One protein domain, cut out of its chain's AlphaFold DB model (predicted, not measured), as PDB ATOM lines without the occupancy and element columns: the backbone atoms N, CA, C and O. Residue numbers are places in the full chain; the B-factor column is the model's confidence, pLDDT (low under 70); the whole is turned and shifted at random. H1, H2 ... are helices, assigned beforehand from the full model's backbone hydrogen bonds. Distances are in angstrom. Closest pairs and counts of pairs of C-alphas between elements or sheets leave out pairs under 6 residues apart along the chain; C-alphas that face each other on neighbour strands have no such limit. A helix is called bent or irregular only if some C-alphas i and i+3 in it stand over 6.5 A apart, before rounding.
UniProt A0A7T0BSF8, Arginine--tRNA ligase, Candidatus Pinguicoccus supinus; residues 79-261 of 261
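What this domain is: This is residues 79 to 261 of the 261 residues of the protein "Arginine--tRNA ligase" of Candidatus Pinguicoccus supinus (UniProt A0A7T0BSF8). The longest helix, H5, makes one side of a four-helix up-and-down bundle, with H6 and H7 between it and H4; H2 crosses one end, and H1 and H3 lie beyond H2, away from the bundle. Residues 111 to 117, of which 113 to 117 belong to H2, stick out. The 183 printed residues, all helix by class, hold seven named helices, H1 to H7 in order, and no named strand. The whole is only just loose, close to compact, with a radius of gyration of the C-alphas of 19.5 A and spans of 70 by 44 by 24 A.

Where its parts are: H5, residues 187 to 213, is 39.0 A long and begins at C-alpha 187 (191.366, 220.657, 189.668). H6 is residues 216 to 236, 31.2 A; H7, 241 to 260, 28.7 A, ending at C-alpha 260 (199.021, 193.070, 210.298); H4, 157 to 175, 26.7 A; H2, 113 to 133, 31.0 A; H1, 95 to 105; H3, 142 to 148. H6 is irregular, with C-alphas 232 and 235 7.4 A apart, and H2 only just, with C-alphas 114 and 117 7.0 A apart.

How they stand to each other: H5 and the hub H6 form a hairpin, closest at the C-alphas of Val 210 and Pro 216, 5.8 A. H6 touches H4 at a shallow tilt of 25 degrees, the C-alphas of Thr 164 and Tyr 231 being 5.8 A apart. With residues 119 to 124 alone, H2 touches H1, about perpendicular at 82 degrees; their closest C-alphas, Leu 99 and Ser 123, are 5.7 A apart. Every O i to N i+4 pair is within hydrogen-bond range in H1, H3, H4 and H5; H2 and H6 have 15 of 17, H7 15 of 16.

The domain as a whole: The C-alphas of Arg 88 and Asn 182 are farthest apart, 70.4 A. The printed part has no cut; the link H4 to H5 is long. Confidence is under 70 in 50 residues, among them 107 to 119 and 172 to 190.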
ATOM      1  N   PHE A  79     223.348 182.594 213.379       86.88
ATOM      2  CA  PHE A  79     224.109 183.662 214.036       86.88
ATOM      3  C   PHE A  79     224.870 184.492 212.990       86.88
ATOM      4  O   PHE A  79     224.709 185.710 212.890       86.88
ATOM      5  N   SER A  80     225.644 183.801 212.158       85.44
ATOM      6  CA  SER A  80     226.369 184.316 210.994       85.44
ATOM      7  C   SER A  80     226.275 183.295 209.853       85.44
ATOM      8  O   SER A  80     225.674 182.232 210.039       85.44
ATOM      9  N   ASN A  81     226.809 183.602 208.665       78.19
ATOM     10  CA  ASN A  81     226.766 182.686 207.517       78.19
ATOM     11  C   ASN A  81     227.222 181.275 207.924       78.19
ATOM     12  O   ASN A  81     228.340 181.101 208.398       78.19
ATOM     13  N   ASN A  82     226.334 180.293 207.751       78.38
ATOM     14  CA  ASN A  82     226.517 178.875 208.092       78.38
ATOM     15  C   ASN A  82     226.752 178.542 209.580       78.38
ATOM     16  O   ASN A  82     226.932 177.372 209.909       78.38
ATOM     17  N   ILE A  83     226.703 179.515 210.495       84.38
ATOM     18  CA  ILE A  83     226.872 179.272 211.934       84.38
ATOM     19  C   ILE A  83     225.500 179.238 212.618       84.38
ATOM     20  O   ILE A  83     224.859 180.287 212.737       84.38
ATOM     21  N   PRO A  84     225.030 178.072 213.101       82.94
ATOM     22  CA  PRO A  84     223.743 177.976 213.777       82.94
ATOM     23  C   PRO A  84     223.756 178.730 215.110       82.94
ATOM     24  O   PRO A  84     224.789 178.872 215.767       82.94
ATOM     25  N   ILE A  85     222.579 179.192 215.531       84.50
ATOM     26  CA  ILE A  85     222.390 179.723 216.883       84.50
ATOM     27  C   ILE A  85     222.475 178.543 217.858       84.50
ATOM     28  O   ILE A  85     221.733 177.571 217.725       84.50
ATOM     29  N   ALA A  86     223.383 178.621 218.831       76.31
ATOM     30  CA  ALA A  86     223.617 177.558 219.808       76.31
ATOM     31  C   ALA A  86     223.285 178.042 221.223       76.31
ATOM     32  O   ALA A  86     223.695 179.126 221.621       76.31
ATOM     33  N   SER A  87     222.584 177.222 222.008       59.34
ATOM     34  CA  SER A  87     222.151 177.569 223.373       59.34
ATOM     35  C   SER A  87     223.269 177.504 224.421       59.34
ATOM     36  O   SER A  87     223.143 178.122 225.476       59.34
ATOM     37  N   ARG A  88     224.360 176.777 224.138       58.19
ATOM     38  CA  ARG A  88     225.482 176.527 225.068       58.19
ATOM     39  C   ARG A  88     226.860 176.953 224.531       58.19
ATOM     40  O   ARG A  88     227.870 176.639 225.145       58.19
ATOM     41  N   GLY A  89     226.908 177.662 223.400       60.81
ATOM     42  CA  GLY A  89     228.138 178.232 222.830       60.81
ATOM     43  C   GLY A  89     228.105 179.764 222.814       60.81
ATOM     44  O   GLY A  89     227.044 180.360 222.996       60.81
ATOM     45  N   GLY A  90     229.241 180.413 222.528       66.62
ATOM     46  CA  GLY A  90     229.359 181.884 222.436       66.62
ATOM     47  C   GLY A  90     228.462 182.563 221.383       66.62
ATOM     48  O   GLY A  90     228.395 183.788 221.325       66.62
ATOM     49  N   ASN A  91     227.728 181.775 220.593       73.25
ATOM     50  CA  ASN A  91     226.833 182.216 219.523       73.25
ATOM     51  C   ASN A  91     225.345 182.156 219.929       73.25
ATOM     52  O   ASN A  91     224.466 182.075 219.067       73.25
ATOM     53  N   ASN A  92     225.042 182.164 221.232       80.62
ATOM     54  CA  ASN A  92     223.671 182.275 221.730       80.62
ATOM     55  C   ASN A  92     223.111 183.683 221.462       80.62
ATOM     56  O   ASN A  92     223.753 184.695 221.753       80.62
ATOM     57  N   VAL A  93     221.888 183.761 220.938       82.44
ATOM     58  CA  VAL A  93     221.189 185.025 220.680       82.44
ATOM     59  C   VAL A  93     220.005 185.132 221.631       82.44
ATOM     60  O   VAL A  93     218.919 184.630 221.362       82.44
ATOM     61  N   ASN A  94     220.203 185.826 222.750       86.50
ATOM     62  CA  ASN A  94     219.088 186.208 223.608       86.50
ATOM     63  C   ASN A  94     218.269 187.314 222.911       86.50
ATOM     64  O   ASN A  94     218.803 188.367 222.562       86.50
ATOM     65  N   LEU A  95     216.967 187.082 222.712       85.50
ATOM     66  CA  LEU A  95     216.081 188.010 221.994       85.50
ATOM     67  C   LEU A  95     216.041 189.408 222.628       85.50
ATOM     68  O   LEU A  95     216.047 190.411 221.913       85.50
ATOM     69  N   MET A  96     216.065 189.496 223.961       83.69
ATOM     70  CA  MET A  96     216.068 190.779 224.668       83.69
ATOM     71  C   MET A  96     217.367 191.545 224.429       83.69
ATOM     72  O   MET A  96     217.332 192.740 224.122       83.69
ATOM     73  N   THR A  97     218.519 190.870 224.510       83.56
ATOM     74  CA  THR A  97     219.813 191.522 224.254       83.56
ATOM     75  C   THR A  97     219.960 191.906 222.784       83.56
ATOM     76  O   THR A  97     220.507 192.966 222.476       83.56
ATOM     77  N   PHE A  98     219.417 191.100 221.870       85.94
ATOM     78  CA  PHE A  98     219.395 191.389 220.441       85.94
ATOM     79  C   PHE A  98     218.575 192.644 220.113       85.94
ATOM     80  O   PHE A  98     219.073 193.546 219.436       85.94
ATOM     81  N   LEU A  99     217.368 192.769 220.669       85.75
ATOM     82  CA  LEU A  99     216.541 193.971 220.525       85.75
ATOM     83  C   LEU A  99     217.242 195.215 221.090       85.75
ATOM     84  O   LEU A  99     217.219 196.281 220.471       85.75
ATOM     85  N   PHE A 100     217.957 195.069 222.208       81.94
ATOM     86  CA  PHE A 100     218.783 196.142 222.766       81.94
ATOM     87  C   PHE A 100     219.940 196.554 221.845       81.94
ATOM     88  O   PHE A 100     220.227 197.748 221.726       81.94
ATOM     89  N   LYS A 101     220.597 195.600 221.172       84.31
ATOM     90  CA  LYS A 101     221.657 195.889 220.189       84.31
ATOM     91  C   LYS A 101     221.118 196.696 219.008       84.31
ATOM     92  O   LYS A 101     221.745 197.679 218.620       84.31
ATOM     93  N   ILE A 102     219.944 196.334 218.485       84.00
ATOM     94  CA  ILE A 102     219.274 197.089 217.412       84.00
ATOM     95  C   ILE A 102     218.956 198.507 217.884       84.00
ATOM     96  O   ILE A 102     219.290 199.469 217.196       84.00
ATOM     97  N   LYS A 103     218.368 198.649 219.081       79.69
ATOM     98  CA  LYS A 103     218.079 199.959 219.683       79.69
ATOM     99  C   LYS A 103     219.330 200.837 219.753       79.69
ATOM    100  O   LYS A 103     219.275 201.981 219.312       79.69
ATOM    101  N   LYS A 104     220.439 200.308 220.288       79.81
ATOM    102  CA  LYS A 104     221.715 201.040 220.375       79.81
ATOM    103  C   LYS A 104     222.196 201.475 218.992       79.81
ATOM    104  O   LYS A 104     222.542 202.633 218.815       79.81
ATOM    105  N   LYS A 105     222.166 200.573 218.008       79.06
ATOM    106  CA  LYS A 105     222.663 200.845 216.653       79.06
ATOM    107  C   LYS A 105     221.845 201.892 215.890       79.06
ATOM    108  O   LYS A 105     222.391 202.581 215.038       79.06
ATOM    109  N   LEU A 106     220.558 202.037 216.201       72.94
ATOM    110  CA  LEU A 106     219.721 203.085 215.618       72.94
ATOM    111  C   LEU A 106     220.021 204.494 216.182       72.94
ATOM    112  O   LEU A 106     219.412 205.446 215.704       72.94
ATOM    113  N   ASN A 107     220.926 204.652 217.166       66.62
ATOM    114  CA  ASN A 107     221.293 205.937 217.796       66.62
ATOM    115  C   ASN A 107     220.082 206.785 218.230       66.62
ATOM    116  O   ASN A 107     220.092 208.013 218.180       66.62
ATOM    117  N   ILE A 108     219.004 206.127 218.653       61.16
ATOM    118  CA  ILE A 108     217.777 206.808 219.048       61.16
ATOM    119  C   ILE A 108     217.948 207.331 220.486       61.16
ATOM    120  O   ILE A 108     217.677 206.608 221.449       61.16
ATOM    121  N   ASN A 109     218.393 208.585 220.627       46.81
ATOM    122  CA  ASN A 109     218.415 209.313 221.900       46.81
ATOM    123  C   ASN A 109     216.984 209.705 222.299       46.81
ATOM    124  O   ASN A 109     216.348 210.542 221.663       46.81
ATOM    125  N   PHE A 110     216.461 209.102 223.364       48.41
ATOM    126  CA  PHE A 110     215.176 209.478 223.944       48.41
ATOM    127  C   PHE A 110     215.311 209.583 225.467       48.41
ATOM    128  O   PHE A 110     215.276 208.575 226.165       48.41
ATOM    129  N   GLU A 111     215.411 210.812 225.970       39.62
ATOM    130  CA  GLU A 111     215.683 211.185 227.372       39.62
ATOM    131  C   GLU A 111     214.581 210.846 228.400       39.62
ATOM    132  O   GLU A 111     214.574 211.379 229.501       39.62
ATOM    133  N   SER A 112     213.620 209.960 228.115       39.62
ATOM    134  CA  SER A 112     212.529 209.704 229.074       39.62
ATOM    135  C   SER A 112     212.059 208.252 229.091       39.62
ATOM    136  O   SER A 112     211.729 207.698 228.039       39.62
ATOM    137  N   TYR A 113     211.913 207.672 230.288       33.97
ATOM    138  CA  TYR A 113     211.418 206.306 230.530       33.97
ATOM    139  C   TYR A 113     210.039 206.015 229.893       33.97
ATOM    140  O   TYR A 113     209.809 204.899 229.430       33.97
ATOM    141  N   LYS A 114     209.163 207.022 229.708       38.84
ATOM    142  CA  LYS A 114     207.895 206.894 228.945       38.84
ATOM    143  C   LYS A 114     208.088 206.507 227.461       38.84
ATOM    144  O   LYS A 114     207.142 206.055 226.821       38.84
ATOM    145  N   LYS A 115     209.300 206.641 226.902       46.41
ATOM    146  CA  LYS A 115     209.661 206.243 225.524       46.41
ATOM    147  C   LYS A 115     210.298 204.845 225.438       46.41
ATOM    148  O   LYS A 115     210.476 204.344 224.330       46.41
ATOM    149  N   PHE A 116     210.579 204.173 226.560       37.53
ATOM    150  CA  PHE A 116     211.239 202.858 226.569       37.53
ATOM    151  C   PHE A 116     210.407 201.774 225.856       37.53
ATOM    152  O   PHE A 116     210.939 201.019 225.040       37.53
ATOM    153  N   SER A 117     209.085 201.774 226.063       51.38
ATOM    154  CA  SER A 117     208.141 200.892 225.356       51.38
ATOM    155  C   SER A 117     208.042 201.200 223.852       51.38
ATOM    156  O   SER A 117     207.859 200.291 223.043       51.38
ATOM    157  N   LYS A 118     208.223 202.467 223.451       58.12
ATOM    158  CA  LYS A 118     208.279 202.895 222.041       58.12
ATOM    159  C   LYS A 118     209.554 202.409 221.343       58.12
ATOM    160  O   LYS A 118     209.477 201.989 220.194       58.12
ATOM    161  N   CYS A 119     210.701 202.402 222.026       58.44
ATOM    162  CA  CYS A 119     211.965 201.927 221.452       58.44
ATOM    163  C   CYS A 119     211.946 200.428 221.141       58.44
ATOM    164  O   CYS A 119     212.372 200.030 220.062       58.44
ATOM    165  N   TYR A 120     211.434 199.607 222.065       71.62
ATOM    166  CA  TYR A 120     211.322 198.163 221.849       71.62
ATOM    167  C   TYR A 120     210.414 197.850 220.655       71.62
ATOM    168  O   TYR A 120     210.762 197.029 219.813       71.62
ATOM    169  N   LYS A 121     209.302 198.587 220.520       76.75
ATOM    170  CA  LYS A 121     208.416 198.500 219.352       76.75
ATOM    171  C   LYS A 121     209.140 198.824 218.047       76.75
ATOM    172  O   LYS A 121     208.979 198.085 217.090       76.75
ATOM    173  N   ILE A 122     209.974 199.865 217.999       76.44
ATOM    174  CA  ILE A 122     210.750 200.198 216.788       76.44
ATOM    175  C   ILE A 122     211.726 199.070 216.432       76.44
ATOM    176  O   ILE A 122     211.798 198.674 215.272       76.44
ATOM    177  N   SER A 123     212.445 198.518 217.416       81.81
ATOM    178  CA  SER A 123     213.354 197.387 217.190       81.81
ATOM    179  C   SER A 123     212.613 196.130 216.724       81.81
ATOM    180  O   SER A 123     213.081 195.458 215.810       81.81
ATOM    181  N   LEU A 124     211.440 195.843 217.296       84.56
ATOM    182  CA  LEU A 124     210.569 194.746 216.865       84.56
ATOM    183  C   LEU A 124     210.060 194.943 215.439       84.56
ATOM    184  O   LEU A 124     210.194 194.046 214.613       84.56
ATOM    185  N   TYR A 125     209.495 196.114 215.141       82.56
ATOM    186  CA  TYR A 125     209.005 196.429 213.805       82.56
ATOM    187  C   TYR A 125     210.125 196.375 212.782       82.56
ATOM    188  O   TYR A 125     209.886 195.968 211.652       82.56
ATOM    189  N   TYR A 126     211.347 196.734 213.174       84.31
ATOM    190  CA  TYR A 126     212.488 196.587 212.296       84.31
ATOM    191  C   TYR A 126     212.751 195.120 211.949       84.31
ATOM    192  O   TYR A 126     212.776 194.798 210.764       84.31
ATOM    193  N   ILE A 127     212.868 194.237 212.950       85.44
ATOM    194  CA  ILE A 127     213.070 192.795 212.717       85.44
ATOM    195  C   ILE A 127     211.950 192.235 211.844       85.44
ATOM    196  O   ILE A 127     212.234 191.594 210.839       85.44
ATOM    197  N   LYS A 128     210.691 192.528 212.189       85.25
ATOM    198  CA  LYS A 128     209.525 192.107 211.405       85.25
ATOM    199  C   LYS A 128     209.607 192.608 209.967       85.25
ATOM    200  O   LYS A 128     209.430 191.839 209.034       85.25
ATOM    201  N   SER A 129     209.895 193.895 209.774       82.19
ATOM    202  CA  SER A 129     209.965 194.483 208.436       82.19
ATOM    203  C   SER A 129     211.085 193.882 207.595       82.19
ATOM    204  O   SER A 129     210.892 193.650 206.405       82.19
ATOM    205  N   PHE A 130     212.225 193.587 208.226       83.50
ATOM    206  CA  PHE A 130     213.336 192.902 207.594       83.50
ATOM    207  C   PHE A 130     212.906 191.500 207.170       83.50
ATOM    208  O   PHE A 130     212.943 191.201 205.981       83.50
ATOM    209  N   ASP A 131     212.406 190.697 208.108       83.75
ATOM    210  CA  ASP A 131     211.986 189.316 207.865       83.75
ATOM    211  C   ASP A 131     210.931 189.243 206.748       83.75
ATOM    212  O   ASP A 131     211.133 188.592 205.722       83.75
ATOM    213  N   PHE A 132     209.876 190.056 206.836       84.38
ATOM    214  CA  PHE A 132     208.828 190.100 205.817       84.38
ATOM    215  C   PHE A 132     209.270 190.674 204.474       84.38
ATOM    216  O   PHE A 132     208.618 190.389 203.476       84.38
ATOM    217  N   SER A 133     210.345 191.462 204.403       79.62
ATOM    218  CA  SER A 133     210.888 191.931 203.120       79.62
ATOM    219  C   SER A 133     211.649 190.838 202.357       79.62
ATOM    220  O   SER A 133     211.791 190.913 201.129       79.62
ATOM    221  N   THR A 134     212.107 189.797 203.060       76.12
ATOM    222  CA  THR A 134     212.811 188.662 202.458       76.12
ATOM    223  C   THR A 134     211.839 187.653 201.836       76.12
ATOM    224  O   THR A 134     210.630 187.668 202.080       76.12
ATOM    225  N   ASN A 135     212.335 186.790 200.941       73.81
ATOM    226  CA  ASN A 135     211.509 185.675 200.470       73.81
ATOM    227  C   ASN A 135     211.385 184.644 201.596       73.81
ATOM    228  O   ASN A 135     212.354 184.378 202.291       73.81
ATOM    229  N   LYS A 136     210.223 183.993 201.710       67.44
ATOM    230  CA  LYS A 136     209.898 183.070 202.817       67.44
ATOM    231  C   LYS A 136     210.940 181.972 203.057       67.44
ATOM    232  O   LYS A 136     211.160 181.567 204.187       67.44
ATOM    233  N   PHE A 137     211.573 181.489 201.990       69.56
ATOM    234  CA  PHE A 137     212.568 180.415 202.039       69.56
ATOM    235  C   PHE A 137     214.003 180.911 202.252       69.56
ATOM    236  O   PHE A 137     214.926 180.102 202.291       69.56
ATOM    237  N   CYS A 138     214.220 182.224 202.336       75.12
ATOM    238  CA  CYS A 138     215.554 182.764 202.531       75.12
ATOM    239  C   CYS A 138     216.017 182.476 203.954       75.12
ATOM    240  O   CYS A 138     215.396 182.896 204.926       75.12
ATOM    241  N   ASN A 139     217.147 181.785 204.059       83.62
ATOM    242  CA  ASN A 139     217.926 181.800 205.283       83.62
ATOM    243  C   ASN A 139     218.516 183.201 205.454       83.62
ATOM    244  O   ASN A 139     218.960 183.799 204.471       83.62
ATOM    245  N   TYR A 140     218.562 183.704 206.682       83.81
ATOM    246  CA  TYR A 140     219.275 184.943 206.979       83.81
ATOM    247  C   TYR A 140     220.040 184.826 208.291       83.81
ATOM    248  O   TYR A 140     219.685 184.048 209.183       83.81
ATOM    249  N   SER A 141     221.102 185.622 208.413       86.44
ATOM    250  CA  SER A 141     221.876 185.679 209.649       86.44
ATOM    251  C   SER A 141     221.568 186.923 210.478       86.44
ATOM    252  O   SER A 141     221.295 188.009 209.962       86.44
ATOM    253  N   VAL A 142     221.667 186.781 211.797       86.56
ATOM    254  CA  VAL A 142     221.516 187.878 212.759       86.56
ATOM    255  C   VAL A 142     222.542 188.986 212.498       86.56
ATOM    256  O   VAL A 142     222.217 190.173 212.581       86.56
ATOM    257  N   ILE A 143     223.778 188.622 212.138       83.94
ATOM    258  CA  ILE A 143     224.819 189.592 211.769       83.94
ATOM    259  C   ILE A 143     224.462 190.342 210.483       83.94
ATOM    260  O   ILE A 143     224.661 191.554 210.421       83.94
ATOM    261  N   GLU A 144     223.947 189.656 209.463       82.44
ATOM    262  CA  GLU A 144     223.520 190.288 208.212       82.44
ATOM    263  C   GLU A 144     222.387 191.285 208.447       82.44
ATOM    264  O   GLU A 144     222.510 192.442 208.042       82.44
ATOM    265  N   LEU A 145     221.356 190.891 209.200       84.88
ATOM    266  CA  LEU A 145     220.291 191.797 209.628       84.88
ATOM    267  C   LEU A 145     220.897 193.041 210.295       84.88
ATOM    268  O   LEU A 145     220.623 194.164 209.876       84.88
ATOM    269  N   LEU A 146     221.811 192.871 211.259       82.56
ATOM    270  CA  LEU A 146     222.477 194.009 211.900       82.56
ATOM    271  C   LEU A 146     223.314 194.844 210.924       82.56
ATOM    272  O   LEU A 146     223.461 196.042 211.156       82.56
ATOM    273  N   LYS A 147     223.889 194.274 209.862       79.50
ATOM    274  CA  LYS A 147     224.607 195.029 208.816       79.50
ATOM    275  C   LYS A 147     223.657 195.843 207.936       79.50
ATOM    276  O   LYS A 147     224.043 196.929 207.509       79.50
ATOM    277  N   THR A 148     222.434 195.366 207.700       76.00
ATOM    278  CA  THR A 148     221.423 196.104 206.918       76.00
ATOM    279  C   THR A 148     220.841 197.314 207.649       76.00
ATOM    280  O   THR A 148     220.272 198.191 207.003       76.00
ATOM    281  N   LEU A 149     221.069 197.441 208.965       72.12
ATOM    282  CA  LEU A 149     220.916 198.695 209.716       72.12
ATOM    283  C   LEU A 149     221.953 199.741 209.257       72.12
ATOM    284  O   LEU A 149     222.842 200.128 210.017       72.12
ATOM    285  N   LYS A 150     221.860 200.189 208.003       63.50
ATOM    286  CA  LYS A 150     222.550 201.377 207.496       63.50
ATOM    287  C   LYS A 150     221.647 202.582 207.732       63.50
ATOM    288  O   LYS A 150     220.474 202.543 207.380       63.50
ATOM    289  N   THR A 151     222.197 203.662 208.273       49.69
ATOM    290  CA  THR A 151     221.500 204.908 208.653       49.69
ATOM    291  C   THR A 151     220.979 205.746 207.476       49.69
ATOM    292  O   THR A 151     220.484 206.851 207.681       49.69
ATOM    293  N   GLN A 152     221.068 205.247 206.241       50.53
ATOM    294  CA  GLN A 152     220.473 205.913 205.087       50.53
ATOM    295  C   GLN A 152     218.945 205.893 205.196       50.53
ATOM    296  O   GLN A 152     218.341 204.857 205.453       50.53
ATOM    297  N   VAL A 153     218.321 207.043 204.954       50.22
ATOM    298  CA  VAL A 153     216.889 207.284 205.198       50.22
ATOM    299  C   VAL A 153     215.963 206.315 204.443       50.22
ATOM    300  O   VAL A 153     214.880 206.023 204.936       50.22
ATOM    301  N   ASN A 154     216.406 205.756 203.309       53.00
ATOM    302  CA  ASN A 154     215.601 204.882 202.444       53.00
ATOM    303  C   ASN A 154     216.012 203.397 202.494       53.00
ATOM    304  O   ASN A 154     215.481 202.594 201.732       53.00
ATOM    305  N   SER A 155     216.974 203.013 203.340       57.84
ATOM    306  CA  SER A 155     217.500 201.636 203.371       57.84
ATOM    307  C   SER A 155     216.556 200.642 204.058       57.84
ATOM    308  O   SER A 155     216.700 199.433 203.897       57.84
ATOM    309  N   ASN A 156     215.612 201.148 204.854       70.38
ATOM    310  CA  ASN A 156     214.839 200.362 205.801       70.38
ATOM    311  C   ASN A 156     213.451 200.978 206.003       70.38
ATOM    312  O   ASN A 156     213.340 202.155 206.352       70.38
ATOM    313  N   PHE A 157     212.407 200.159 205.840       78.38
ATOM    314  CA  PHE A 157     211.008 200.580 205.908       78.38
ATOM    315  C   PHE A 157     210.679 201.376 207.173       78.38
ATOM    316  O   PHE A 157     210.043 202.417 207.075       78.38
ATOM    317  N   ILE A 158     211.143 200.949 208.352       78.62
ATOM    318  CA  ILE A 158     210.776 201.603 209.622       78.62
ATOM    319  C   ILE A 158     211.418 202.976 209.771       78.62
ATOM    320  O   ILE A 158     210.759 203.922 210.200       78.62
ATOM    321  N   ILE A 159     212.696 203.091 209.404       74.94
ATOM    322  CA  ILE A 159     213.413 204.369 209.428       74.94
ATOM    323  C   ILE A 159     212.770 205.318 208.420       74.94
ATOM    324  O   ILE A 159     212.448 206.459 208.756       74.94
ATOM    325  N   PHE A 160     212.518 204.818 207.210       79.25
ATOM    326  CA  PHE A 160     211.920 205.609 206.151       79.25
ATOM    327  C   PHE A 160     210.496 206.050 206.504       79.25
ATOM    328  O   PHE A 160     210.104 207.187 206.230       79.25
ATOM    329  N   LEU A 161     209.734 205.180 207.170       80.38
ATOM    330  CA  LEU A 161     208.385 205.464 207.638       80.38
ATOM    331  C   LEU A 161     208.407 206.564 208.691       80.38
ATOM    332  O   LEU A 161     207.696 207.554 208.544       80.38
ATOM    333  N   ALA A 162     209.243 206.423 209.722       77.38
ATOM    334  CA  ALA A 162     209.374 207.424 210.777       77.38
ATOM    335  C   ALA A 162     209.788 208.790 210.209       77.38
ATOM    336  O   ALA A 162     209.174 209.807 210.531       77.38
ATOM    337  N   TYR A 163     210.772 208.809 209.309       77.69
ATOM    338  CA  TYR A 163     211.224 210.035 208.658       77.69
ATOM    339  C   TYR A 163     210.129 210.679 207.798       77.69
ATOM    340  O   TYR A 163     209.883 211.881 207.901       77.69
ATOM    341  N   THR A 164     209.429 209.890 206.982       76.81
ATOM    342  CA  THR A 164     208.352 210.400 206.122       76.81
ATOM    343  C   THR A 164     207.179 210.921 206.950       76.81
ATOM    344  O   THR A 164     206.641 211.976 206.628       76.81
ATOM    345  N   LEU A 165     206.811 210.239 208.042       77.69
ATOM    346  CA  LEU A 165     205.782 210.708 208.975       77.69
ATOM    347  C   LEU A 165     206.179 212.024 209.659       77.69
ATOM    348  O   LEU A 165     205.349 212.925 209.732       77.69
ATOM    349  N   ASN A 166     207.436 212.187 210.078       76.19
ATOM    350  CA  ASN A 166     207.910 213.466 210.616       76.19
ATOM    351  C   ASN A 166     207.874 214.576 209.556       76.19
ATOM    352  O   ASN A 166     207.400 215.673 209.832       76.19
ATOM    353  N   LYS A 167     208.305 214.288 208.320       76.56
ATOM    354  CA  LYS A 167     208.238 215.243 207.200       76.56
ATOM    355  C   LYS A 167     206.796 215.659 206.896       76.56
ATOM    356  O   LYS A 167     206.550 216.824 206.584       76.56
ATOM    357  N   ILE A 168     205.845 214.727 207.011       75.44
ATOM    358  CA  ILE A 168     204.411 215.026 206.983       75.44
ATOM    359  C   ILE A 168     204.059 216.005 208.090       75.44
ATOM    360  O   ILE A 168     203.543 217.081 207.801       75.44
ATOM    361  N   GLU A 169     204.340 215.670 209.342       73.56
ATOM    362  CA  GLU A 169     203.957 216.518 210.470       73.56
ATOM    363  C   GLU A 169     204.560 217.929 210.341       73.56
ATOM    364  O   GLU A 169     203.828 218.914 210.450       73.56
ATOM    365  N   GLU A 170     205.835 218.049 209.965       73.44
ATOM    366  CA  GLU A 170     206.486 219.335 209.705       73.44
ATOM    367  C   GLU A 170     205.821 220.152 208.593       73.44
ATOM    368  O   GLU A 170     205.593 221.351 208.770       73.44
ATOM    369  N   HIS A 171     205.511 219.538 207.445       74.12
ATOM    370  CA  HIS A 171     204.891 220.234 206.310       74.12
ATOM    371  C   HIS A 171     203.539 220.843 206.692       74.12
ATOM    372  O   HIS A 171     203.222 221.965 206.293       74.12
ATOM    373  N   PHE A 172     202.763 220.128 207.509       68.31
ATOM    374  CA  PHE A 172     201.449 220.581 207.967       68.31
ATOM    375  C   PHE A 172     201.525 221.586 209.111       68.31
ATOM    376  O   PHE A 172     200.716 222.511 209.131       68.31
ATOM    377  N   ILE A 173     202.491 221.462 210.026       67.88
ATOM    378  CA  ILE A 173     202.723 222.451 211.089       67.88
ATOM    379  C   ILE A 173     203.188 223.781 210.482       67.88
ATOM    380  O   ILE A 173     202.600 224.820 210.779       67.88
ATOM    381  N   LYS A 174     204.171 223.755 209.569       64.19
ATOM    382  CA  LYS A 174     204.728 224.955 208.915       64.19
ATOM    383  C   LYS A 174     203.681 225.724 208.100       64.19
ATOM    384  O   LYS A 174     203.693 226.950 208.090       64.19
ATOM    385  N   LYS A 175     202.746 225.028 207.443       62.84
ATOM    386  CA  LYS A 175     201.722 225.650 206.582       62.84
ATOM    387  C   LYS A 175     200.367 225.897 207.264       62.84
ATOM    388  O   LYS A 175     199.543 226.603 206.689       62.84
ATOM    389  N   ARG A 176     200.132 225.400 208.490       54.09
ATOM    390  CA  ARG A 176     198.923 225.711 209.293       54.09
ATOM    391  C   ARG A 176     198.790 227.205 209.628       54.09
ATOM    392  O   ARG A 176     197.690 227.655 209.929       54.09
ATOM    393  N   TYR A 177     199.889 227.958 209.543       46.84
ATOM    394  CA  TYR A 177     199.935 229.406 209.759       46.84
ATOM    395  C   TYR A 177     199.416 230.245 208.580       46.84
ATOM    396  O   TYR A 177     199.170 231.436 208.751       46.84
ATOM    397  N   ILE A 178     199.174 229.652 207.406       50.22
ATOM    398  CA  ILE A 178     198.595 230.373 206.266       50.22
ATOM    399  C   ILE A 178     197.078 230.204 206.325       50.22
ATOM    400  O   ILE A 178     196.470 229.385 205.635       50.22
ATOM    401  N   LYS A 179     196.456 230.976 207.216       47.44
ATOM    402  CA  LYS A 179     195.010 231.197 207.214       47.44
ATOM    403  C   LYS A 179     194.700 231.946 205.920       47.44
ATOM    404  O   LYS A 179     195.037 233.119 205.828       47.44
ATOM    405  N   ASN A 180     194.075 231.315 204.926       43.06
ATOM    406  CA  ASN A 180     193.315 232.107 203.968       43.06
ATOM    407  C   ASN A 180     192.085 231.407 203.404       43.06
ATOM    408  O   ASN A 180     192.107 230.264 202.952       43.06
ATOM    409  N   LYS A 181     191.002 232.180 203.504       48.69
ATOM    410  CA  LYS A 181     189.668 231.966 202.972       48.69
ATOM    411  C   LYS A 181     189.765 231.864 201.451       48.69
ATOM    412  O   LYS A 181     190.351 232.742 200.831       48.69
ATOM    413  N   ASN A 182     189.222 230.782 200.901       44.81
ATOM    414  CA  ASN A 182     188.458 230.696 199.650       44.81
ATOM    415  C   ASN A 182     188.480 229.238 199.182       44.81
ATOM    416  O   ASN A 182     189.472 228.736 198.659       44.81
ATOM    417  N   LEU A 183     187.363 228.547 199.413       48.47
ATOM    418  CA  LEU A 183     187.123 227.175 198.974       48.47
ATOM    419  C   LEU A 183     186.828 227.172 197.469       48.47
ATOM    420  O   LEU A 183     185.680 227.101 197.045       48.47
ATOM    421  N   ARG A 184     187.874 227.259 196.649       46.19
ATOM    422  CA  ARG A 184     187.826 226.805 195.257       46.19
ATOM    423  C   ARG A 184     188.726 225.581 195.180       46.19
ATOM    424  O   ARG A 184     189.946 225.719 195.217       46.19
ATOM    425  N   TYR A 185     188.126 224.391 195.140       52.22
ATOM    426  CA  TYR A 185     188.873 223.160 194.887       52.22
ATOM    427  C   TYR A 185     189.567 223.305 193.533       52.22
ATOM    428  O   TYR A 185     188.918 223.393 192.492       52.22
ATOM    429  N   VAL A 186     190.894 223.399 193.553       58.06
ATOM    430  CA  VAL A 186     191.697 223.443 192.330       58.06
ATOM    431  C   VAL A 186     191.661 222.041 191.723       58.06
ATOM    432  O   VAL A 186     191.818 221.063 192.447       58.06
ATOM    433  N   TYR A 187     191.460 221.927 190.409       58.41
ATOM    434  CA  TYR A 187     191.366 220.657 189.668       58.41
ATOM    435  C   TYR A 187     192.483 219.651 190.031       58.41
ATOM    436  O   TYR A 187     192.254 218.447 190.136       58.41
ATOM    437  N   GLU A 188     193.682 220.155 190.333       61.91
ATOM    438  CA  GLU A 188     194.826 219.381 190.828       61.91
ATOM    439  C   GLU A 188     194.549 218.615 192.136       61.91
ATOM    440  O   GLU A 188     195.010 217.488 192.297       61.91
ATOM    441  N   GLU A 189     193.782 219.176 193.074       64.75
ATOM    442  CA  GLU A 189     193.455 218.530 194.355       64.75
ATOM    443  C   GLU A 189     192.550 217.306 194.162       64.75
ATOM    444  O   GLU A 189     192.722 216.289 194.838       64.75
ATOM    445  N   ILE A 190     191.642 217.371 193.185       69.25
ATOM    446  CA  ILE A 190     190.768 216.257 192.797       69.25
ATOM    447  C   ILE A 190     191.600 215.122 192.189       69.25
ATOM    448  O   ILE A 190     191.371 213.948 192.493       69.25
ATOM    449  N   ILE A 191     192.601 215.458 191.369       73.94
ATOM    450  CA  ILE A 191     193.528 214.484 190.782       73.94
ATOM    451  C   ILE A 191     194.290 213.742 191.887       73.94
ATOM    452  O   ILE A 191     194.338 212.510 191.881       73.94
ATOM    453  N   TRP A 192     194.834 214.459 192.875       72.75
ATOM    454  CA  TRP A 192     195.517 213.827 194.008       72.75
ATOM    455  C   TRP A 192     194.594 212.910 194.805       72.75
ATOM    456  O   TRP A 192     194.982 211.787 195.124       72.75
ATOM    457  N   PHE A 193     193.366 213.351 195.083       74.25
ATOM    458  CA  PHE A 193     192.389 212.532 195.795       74.25
ATOM    459  C   PHE A 193     192.122 211.208 195.063       74.25
ATOM    460  O   PHE A 193     192.177 210.149 195.691       74.25
ATOM    461  N   LYS A 194     191.948 211.243 193.733       80.56
ATOM    462  CA  LYS A 194     191.821 210.032 192.902       80.56
ATOM    463  C   LYS A 194     193.040 209.116 193.019       80.56
ATOM    464  O   LYS A 194     192.874 207.919 193.234       80.56
ATOM    465  N   TYR A 195     194.260 209.654 192.950       82.25
ATOM    466  CA  TYR A 195     195.477 208.843 193.101       82.25
ATOM    467  C   TYR A 195     195.566 208.141 194.460       82.25
ATOM    468  O   TYR A 195     195.988 206.987 194.521       82.25
ATOM    469  N   ILE A 196     195.172 208.806 195.548       79.31
ATOM    470  CA  ILE A 196     195.145 208.179 196.876       79.31
ATOM    471  C   ILE A 196     194.078 207.093 196.965       79.31
ATOM    472  O   ILE A 196     194.376 206.033 197.507       79.31
ATOM    473  N   LEU A 197     192.874 207.320 196.429       81.12
ATOM    474  CA  LEU A 197     191.833 206.288 196.395       81.12
ATOM    475  C   LEU A 197     192.326 205.033 195.673       81.12
ATOM    476  O   LEU A 197     192.266 203.950 196.242       81.12
ATOM    477  N   ILE A 198     192.942 205.212 194.501       87.25
ATOM    478  CA  ILE A 198     193.562 204.123 193.740       87.25
ATOM    479  C   ILE A 198     194.603 203.390 194.599       87.25
ATOM    480  O   ILE A 198     194.618 202.163 194.649       87.25
ATOM    481  N   LYS A 199     195.474 204.108 195.323       87.38
ATOM    482  CA  LYS A 199     196.443 203.471 196.232       87.38
ATOM    483  C   LYS A 199     195.752 202.699 197.364       87.38
ATOM    484  O   LYS A 199     196.166 201.588 197.668       87.38
ATOM    485  N   ILE A 200     194.696 203.231 197.972       83.50
ATOM    486  CA  ILE A 200     193.955 202.526 199.030       83.50
ATOM    487  C   ILE A 200     193.302 201.245 198.483       83.50
ATOM    488  O   ILE A 200     193.422 200.198 199.115       83.50
ATOM    489  N   GLU A 201     192.708 201.280 197.292       87.81
ATOM    490  CA  GLU A 201     192.180 200.075 196.631       87.81
ATOM    491  C   GLU A 201     193.292 199.056 196.343       87.81
ATOM    492  O   GLU A 201     193.153 197.863 196.619       87.81
ATOM    493  N   PHE A 202     194.457 199.519 195.876       91.06
ATOM    494  CA  PHE A 202     195.617 198.646 195.693       91.06
ATOM    495  C   PHE A 202     196.115 198.037 197.006       91.06
ATOM    496  O   PHE A 202     196.629 196.918 196.989       91.06
ATOM    497  N   PHE A 203     195.986 198.727 198.140       90.06
ATOM    498  CA  PHE A 203     196.327 198.153 199.440       90.06
ATOM    499  C   PHE A 203     195.434 196.952 199.767       90.06
ATOM    500  O   PHE A 203     195.953 195.891 200.117       90.06
ATOM    501  N   GLU A 204     194.120 197.085 199.583       89.12
ATOM    502  CA  GLU A 204     193.174 195.985 199.787       89.12
ATOM    503  C   GLU A 204     193.467 194.808 198.850       89.12
ATOM    504  O   GLU A 204     193.573 193.662 199.294       89.12
ATOM    505  N   TYR A 205     193.702 195.088 197.566       92.38
ATOM    506  CA  TYR A 205     194.107 194.067 196.606       92.38
ATOM    507  C   TYR A 205     195.370 193.324 197.070       92.38
ATOM    508  O   TYR A 205     195.404 192.092 197.080       92.38
ATOM    509  N   ASN A 206     196.406 194.048 197.508       90.94
ATOM    510  CA  ASN A 206     197.645 193.435 197.988       90.94
ATOM    511  C   ASN A 206     197.436 192.624 199.275       90.94
ATOM    512  O   ASN A 206     198.039 191.558 199.406       90.94
ATOM    513  N   LEU A 207     196.552 193.050 200.183       89.88
ATOM    514  CA  LEU A 207     196.164 192.249 201.350       89.88
ATOM    515  C   LEU A 207     195.533 190.918 200.936       89.88
ATOM    516  O   LEU A 207     195.934 189.862 201.425       89.88
ATOM    517  N   GLN A 208     194.602 190.931 199.982       90.50
ATOM    518  CA  GLN A 208     194.008 189.696 199.466       90.50
ATOM    519  C   GLN A 208     195.063 188.783 198.824       90.50
ATOM    520  O   GLN A 208     195.033 187.563 199.009       90.50
ATOM    521  N   GLN A 209     196.032 189.354 198.101       90.06
ATOM    522  CA  GLN A 209     197.151 188.595 197.535       90.06
ATOM    523  C   GLN A 209     198.041 187.977 198.615       90.06
ATOM    524  O   GLN A 209     198.493 186.846 198.441       90.06
ATOM    525  N   VAL A 210     198.257 188.664 199.740       88.88
ATOM    526  CA  VAL A 210     199.009 188.124 200.883       88.88
ATOM    527  C   VAL A 210     198.313 186.893 201.439       88.88
ATOM    528  O   VAL A 210     198.985 185.891 201.639       88.88
ATOM    529  N   PHE A 211     196.989 186.910 201.608       85.00
ATOM    530  CA  PHE A 211     196.247 185.727 202.062       85.00
ATOM    531  C   PHE A 211     196.259 184.588 201.037       85.00
ATOM    532  O   PHE A 211     196.427 183.429 201.412       85.00
ATOM    533  N   LYS A 212     196.132 184.900 199.739       86.69
ATOM    534  CA  LYS A 212     196.150 183.894 198.660       86.69
ATOM    535  C   LYS A 212     197.519 183.235 198.498       86.69
ATOM    536  O   LYS A 212     197.612 182.018 198.382       86.69
ATOM    537  N   LYS A 213     198.583 184.039 198.476       85.12
ATOM    538  CA  LYS A 213     199.964 183.588 198.247       85.12
ATOM    539  C   LYS A 213     200.700 183.267 199.537       85.12
ATOM    540  O   LYS A 213     201.831 182.790 199.469       85.12
ATOM    541  N   LEU A 214     200.115 183.572 200.695       83.75
ATOM    542  CA  LEU A 214     200.739 183.518 202.019       83.75
ATOM    543  C   LEU A 214     202.078 184.260 202.047       83.75
ATOM    544  O   LEU A 214     203.066 183.717 202.520       83.75
ATOM    545  N   SER A 215     202.177 185.439 201.431       85.25
ATOM    546  CA  SER A 215     203.453 186.148 201.249       85.25
ATOM    547  C   SER A 215     203.413 187.553 201.847       85.25
ATOM    548  O   SER A 215     202.974 188.486 201.175       85.25
ATOM    549  N   PRO A 216     203.912 187.724 203.085       85.88
ATOM    550  CA  PRO A 216     204.038 189.035 203.724       85.88
ATOM    551  C   PRO A 216     204.846 190.046 202.898       85.88
ATOM    552  O   PRO A 216     204.542 191.239 202.899       85.88
ATOM    553  N   LYS A 217     205.821 189.559 202.117       86.06
ATOM    554  CA  LYS A 217     206.649 190.369 201.217       86.06
ATOM    555  C   LYS A 217     205.841 191.204 200.241       86.06
ATOM    556  O   LYS A 217     206.192 192.353 200.011       86.06
ATOM    557  N   THR A 218     204.748 190.666 199.703       88.19
ATOM    558  CA  THR A 218     203.877 191.418 198.792       88.19
ATOM    559  C   THR A 218     203.355 192.694 199.454       88.19
ATOM    560  O   THR A 218     203.424 193.767 198.856       88.19
ATOM    561  N   LEU A 219     202.920 192.605 200.716       88.62
ATOM    562  CA  LEU A 219     202.463 193.767 201.472       88.62
ATOM    563  C   LEU A 219     203.609 194.724 201.789       88.62
ATOM    564  O   LEU A 219     203.446 195.936 201.665       88.62
ATOM    565  N   MET A 220     204.767 194.191 202.185       87.00
ATOM    566  CA  MET A 220     205.939 194.996 202.530       87.00
ATOM    567  C   MET A 220     206.449 195.800 201.327       87.00
ATOM    568  O   MET A 220     206.664 197.005 201.443       87.00
ATOM    569  N   SER A 221     206.573 195.168 200.156       87.75
ATOM    570  CA  SER A 221     206.964 195.835 198.910       87.75
ATOM    571  C   SER A 221     205.973 196.933 198.527       87.75
ATOM    572  O   SER A 221     206.384 198.069 198.304       87.75
ATOM    573  N   TYR A 222     204.669 196.639 198.559       90.56
ATOM    574  CA  TYR A 222     203.639 197.650 198.315       90.56
ATOM    575  C   TYR A 222     203.745 198.832 199.295       90.56
ATOM    576  O   TYR A 222     203.662 199.992 198.891       90.56
ATOM    577  N   SER A 223     203.958 198.548 200.581       88.75
ATOM    578  CA  SER A 223     204.055 199.571 201.629       88.75
ATOM    579  C   SER A 223     205.267 200.475 201.422       88.75
ATOM    580  O   SER A 223     205.154 201.691 201.570       88.75
ATOM    581  N   LEU A 224     206.412 199.902 201.036       86.88
ATOM    582  CA  LEU A 224     207.620 200.646 200.666       86.88
ATOM    583  C   LEU A 224     207.384 201.546 199.448       86.88
ATOM    584  O   LEU A 224     207.763 202.719 199.473       86.88
ATOM    585  N   ASP A 225     206.724 201.042 198.407       88.50
ATOM    586  CA  ASP A 225     206.403 201.821 197.206       88.50
ATOM    587  C   ASP A 225     205.422 202.955 197.505       88.50
ATOM    588  O   ASP A 225     205.590 204.085 197.033       88.50
ATOM    589  N   PHE A 226     204.405 202.680 198.325       89.00
ATOM    590  CA  PHE A 226     203.440 203.679 198.765       89.00
ATOM    591  C   PHE A 226     204.107 204.769 199.608       89.00
ATOM    592  O   PHE A 226     203.879 205.959 199.383       89.00
ATOM    593  N   LEU A 227     205.002 204.380 200.514       86.56
ATOM    594  CA  LEU A 227     205.784 205.299 201.331       86.56
ATOM    595  C   LEU A 227     206.710 206.183 200.479       86.56
ATOM    596  O   LEU A 227     206.730 207.402 200.651       86.56
ATOM    597  N   ASN A 228     207.406 205.590 199.504       87.81
ATOM    598  CA  ASN A 228     208.229 206.310 198.525       87.81
ATOM    599  C   ASN A 228     207.412 207.329 197.727       87.81
ATOM    600  O   ASN A 228     207.856 208.459 197.499       87.81
ATOM    601  N   TRP A 229     206.210 206.939 197.303       87.38
ATOM    602  CA  TRP A 229     205.299 207.818 196.581       87.38
ATOM    603  C   TRP A 229     204.886 209.024 197.436       87.38
ATOM    604  O   TRP A 229     205.018 210.159 196.975       87.38
ATOM    605  N   ILE A 230     204.487 208.802 198.696       85.19
ATOM    606  CA  ILE A 230     204.147 209.886 199.634       85.19
ATOM    607  C   ILE A 230     205.344 210.816 199.819       85.19
ATOM    608  O   ILE A 230     205.211 212.029 199.657       85.19
ATOM    609  N   TYR A 231     206.522 210.261 200.104       84.38
ATOM    610  CA  TYR A 231     207.735 211.034 200.357       84.38
ATOM    611  C   TYR A 231     208.091 211.991 199.208       84.38
ATOM    612  O   TYR A 231     208.433 213.155 199.457       84.38
ATOM    613  N   LYS A 232     207.979 211.520 197.956       85.88
ATOM    614  CA  LYS A 232     208.229 212.322 196.745       85.88
ATOM    615  C   LYS A 232     207.151 213.376 196.511       85.88
ATOM    616  O   LYS A 232     207.456 214.463 196.029       85.88
ATOM    617  N   LYS A 233     205.890 213.062 196.819       82.75
ATOM    618  CA  LYS A 233     204.754 213.946 196.525       82.75
ATOM    619  C   LYS A 233     204.442 214.951 197.626       82.75
ATOM    620  O   LYS A 233     203.736 215.920 197.369       82.75
ATOM    621  N   ILE A 234     205.010 214.781 198.817       78.75
ATOM    622  CA  ILE A 234     204.560 215.525 199.987       78.75
ATOM    623  C   ILE A 234     204.626 217.049 199.852       78.75
ATOM    624  O   ILE A 234     203.684 217.749 200.217       78.75
ATOM    625  N   ASN A 235     205.707 217.554 199.259       77.88
ATOM    626  CA  ASN A 235     205.937 218.988 199.116       77.88
ATOM    627  C   ASN A 235     204.910 219.653 198.179       77.88
ATOM    628  O   ASN A 235     204.654 220.851 198.314       77.88
ATOM    629  N   TYR A 236     204.291 218.876 197.280       78.06
ATOM    630  CA  TYR A 236     203.276 219.343 196.336       78.06
ATOM    631  C   TYR A 236     201.877 219.447 196.959       78.06
ATOM    632  O   TYR A 236     201.015 220.117 196.394       78.06
ATOM    633  N   PHE A 237     201.626 218.839 198.127       74.00
ATOM    634  CA  PHE A 237     200.330 218.993 198.788       74.00
ATOM    635  C   PHE A 237     200.173 220.415 199.341       74.00
ATOM    636  O   PHE A 237     200.973 220.894 200.159       74.00
ATOM    637  N   LYS A 238     199.097 221.087 198.921       73.00
ATOM    638  CA  LYS A 238     198.577 222.280 199.600       73.00
ATOM    639  C   LYS A 238     198.007 221.867 200.954       73.00
ATOM    640  O   LYS A 238     197.500 220.760 201.097       73.00
ATOM    641  N   VAL A 239     198.112 222.723 201.965       69.94
ATOM    642  CA  VAL A 239     197.593 222.410 203.304       69.94
ATOM    643  C   VAL A 239     196.179 222.955 203.418       69.94
ATOM    644  O   VAL A 239     195.979 224.158 203.530       69.94
ATOM    645  N   ASN A 240     195.205 222.052 203.338       70.69
ATOM    646  CA  ASN A 240     193.783 222.324 203.501       70.69
ATOM    647  C   ASN A 240     193.105 221.131 204.210       70.69
ATOM    648  O   ASN A 240     193.750 220.126 204.521       70.69
ATOM    649  N   SER A 241     191.808 221.236 204.508       66.38
ATOM    650  CA  SER A 241     191.069 220.183 205.225       66.38
ATOM    651  C   SER A 241     191.069 218.835 204.488       66.38
ATOM    652  O   SER A 241     191.188 217.782 205.119       66.38
ATOM    653  N   LEU A 242     190.998 218.854 203.154       68.81
ATOM    654  CA  LEU A 242     190.985 217.655 202.319       68.81
ATOM    655  C   LEU A 242     192.337 216.925 202.355       68.81
ATOM    656  O   LEU A 242     192.377 215.706 202.535       68.81
ATOM    657  N   THR A 243     193.451 217.652 202.242       68.12
ATOM    658  CA  THR A 243     194.796 217.058 202.256       68.12
ATOM    659  C   THR A 243     195.199 216.529 203.626       68.12
ATOM    660  O   THR A 243     195.869 215.498 203.702       68.12
ATOM    661  N   ILE A 244     194.721 217.149 204.711       69.88
ATOM    662  CA  ILE A 244     194.861 216.602 206.069       69.88
ATOM    663  C   ILE A 244     194.161 215.240 206.165       69.88
ATOM    664  O   ILE A 244     194.775 214.263 206.597       69.88
ATOM    665  N   ASN A 245     192.909 215.147 205.707       71.12
ATOM    666  CA  ASN A 245     192.148 213.895 205.726       71.12
ATOM    667  C   ASN A 245     192.797 212.796 204.872       71.12
ATOM    668  O   ASN A 245     192.883 211.646 205.308       71.12
ATOM    669  N   ILE A 246     193.294 213.146 203.683       71.81
ATOM    670  CA  ILE A 246     194.063 212.243 202.815       71.81
ATOM    671  C   ILE A 246     195.246 211.636 203.576       71.81
ATOM    672  O   ILE A 246     195.461 210.428 203.557       71.81
ATOM    673  N   ILE A 247     196.021 212.473 204.255       71.69
ATOM    674  CA  ILE A 247     197.261 212.045 204.899       71.69
ATOM    675  C   ILE A 247     197.004 211.219 206.142       71.69
ATOM    676  O   ILE A 247     197.747 210.271 206.397       71.69
ATOM    677  N   ILE A 248     195.936 211.528 206.876       75.00
ATOM    678  CA  ILE A 248     195.457 210.661 207.947       75.00
ATOM    679  C   ILE A 248     195.217 209.264 207.368       75.00
ATOM    680  O   ILE A 248     195.814 208.313 207.862       75.00
ATOM    681  N   LYS A 249     194.457 209.128 206.270       78.75
ATOM    682  CA  LYS A 249     194.224 207.824 205.618       78.75
ATOM    683  C   LYS A 249     195.522 207.140 205.174       78.75
ATOM    684  O   LYS A 249     195.700 205.956 205.447       78.75
ATOM    685  N   CYS A 250     196.464 207.870 204.573       78.00
ATOM    686  CA  CYS A 250     197.779 207.327 204.212       78.00
ATOM    687  C   CYS A 250     198.552 206.799 205.435       78.00
ATOM    688  O   CYS A 250     199.144 205.721 205.376       78.00
ATOM    689  N   LYS A 251     198.516 207.534 206.555       77.69
ATOM    690  CA  LYS A 251     199.113 207.122 207.833       77.69
ATOM    691  C   LYS A 251     198.440 205.860 208.370       77.69
ATOM    692  O   LYS A 251     199.148 204.965 208.818       77.69
ATOM    693  N   TRP A 252     197.112 205.747 208.280       81.06
ATOM    694  CA  TRP A 252     196.394 204.524 208.656       81.06
ATOM    695  C   TRP A 252     196.847 203.326 207.828       81.06
ATOM    696  O   TRP A 252     197.213 202.322 208.423       81.06
ATOM    697  N   VAL A 253     196.932 203.440 206.498       82.06
ATOM    698  CA  VAL A 253     197.424 202.344 205.639       82.06
ATOM    699  C   VAL A 253     198.812 201.872 206.097       82.06
ATOM    700  O   VAL A 253     198.995 200.696 206.399       82.06
ATOM    701  N   LEU A 254     199.763 202.792 206.278       79.44
ATOM    702  CA  LEU A 254     201.132 202.457 206.700       79.44
ATOM    703  C   LEU A 254     201.240 201.927 208.144       79.44
ATOM    704  O   LEU A 254     202.159 201.180 208.475       79.44
ATOM    705  N   LEU A 255     200.332 202.312 209.039       77.75
ATOM    706  CA  LEU A 255     200.296 201.769 210.400       77.75
ATOM    707  C   LEU A 255     199.587 200.413 210.446       77.75
ATOM    708  O   LEU A 255     200.017 199.525 211.178       77.75
ATOM    709  N   THR A 256     198.544 200.215 209.637       80.31
ATOM    710  CA  THR A 256     197.870 198.916 209.519       80.31
ATOM    711  C   THR A 256     198.814 197.858 208.970       80.31
ATOM    712  O   THR A 256     198.822 196.750 209.494       80.31
ATOM    713  N   THR A 257     199.700 198.205 208.030       79.50
ATOM    714  CA  THR A 257     200.734 197.277 207.551       79.50
ATOM    715  C   THR A 257     201.646 196.805 208.678       79.50
ATOM    716  O   THR A 257     202.013 195.643 208.685       79.50
ATOM    717  N   LEU A 258     201.965 197.660 209.659       73.12
ATOM    718  CA  LEU A 258     202.785 197.285 210.819       73.12
ATOM    719  C   LEU A 258     202.048 196.462 211.875       73.12
ATOM    720  O   LEU A 258     202.697 195.810 212.683       73.12
ATOM    721  N   ASN A 259     200.721 196.551 211.926       75.75
ATOM    722  CA  ASN A 259     199.919 195.786 212.880       75.75
ATOM    723  C   ASN A 259     199.529 194.414 212.321       75.75
ATOM    724  O   ASN A 259     199.411 193.460 213.083       75.75
ATOM    725  N   ILE A 260     199.309 194.327 211.005       73.50
ATOM    726  CA  ILE A 260     199.021 193.070 210.298       73.50
ATOM    727  C   ILE A 260     200.268 192.179 210.250       73.50
ATOM    728  O   ILE A 260     200.154 190.957 210.300       73.50
ATOM    729  N   LEU A 261     201.444 192.799 210.145       64.56
ATOM    730  CA  LEU A 261     202.753 192.152 210.112       64.56
ATOM    731  C   LEU A 261     203.347 192.044 211.524       64.56
ATOM    732  O   LEU A 261     203.717 190.936 211.970       64.56
TER     733      LEU A 261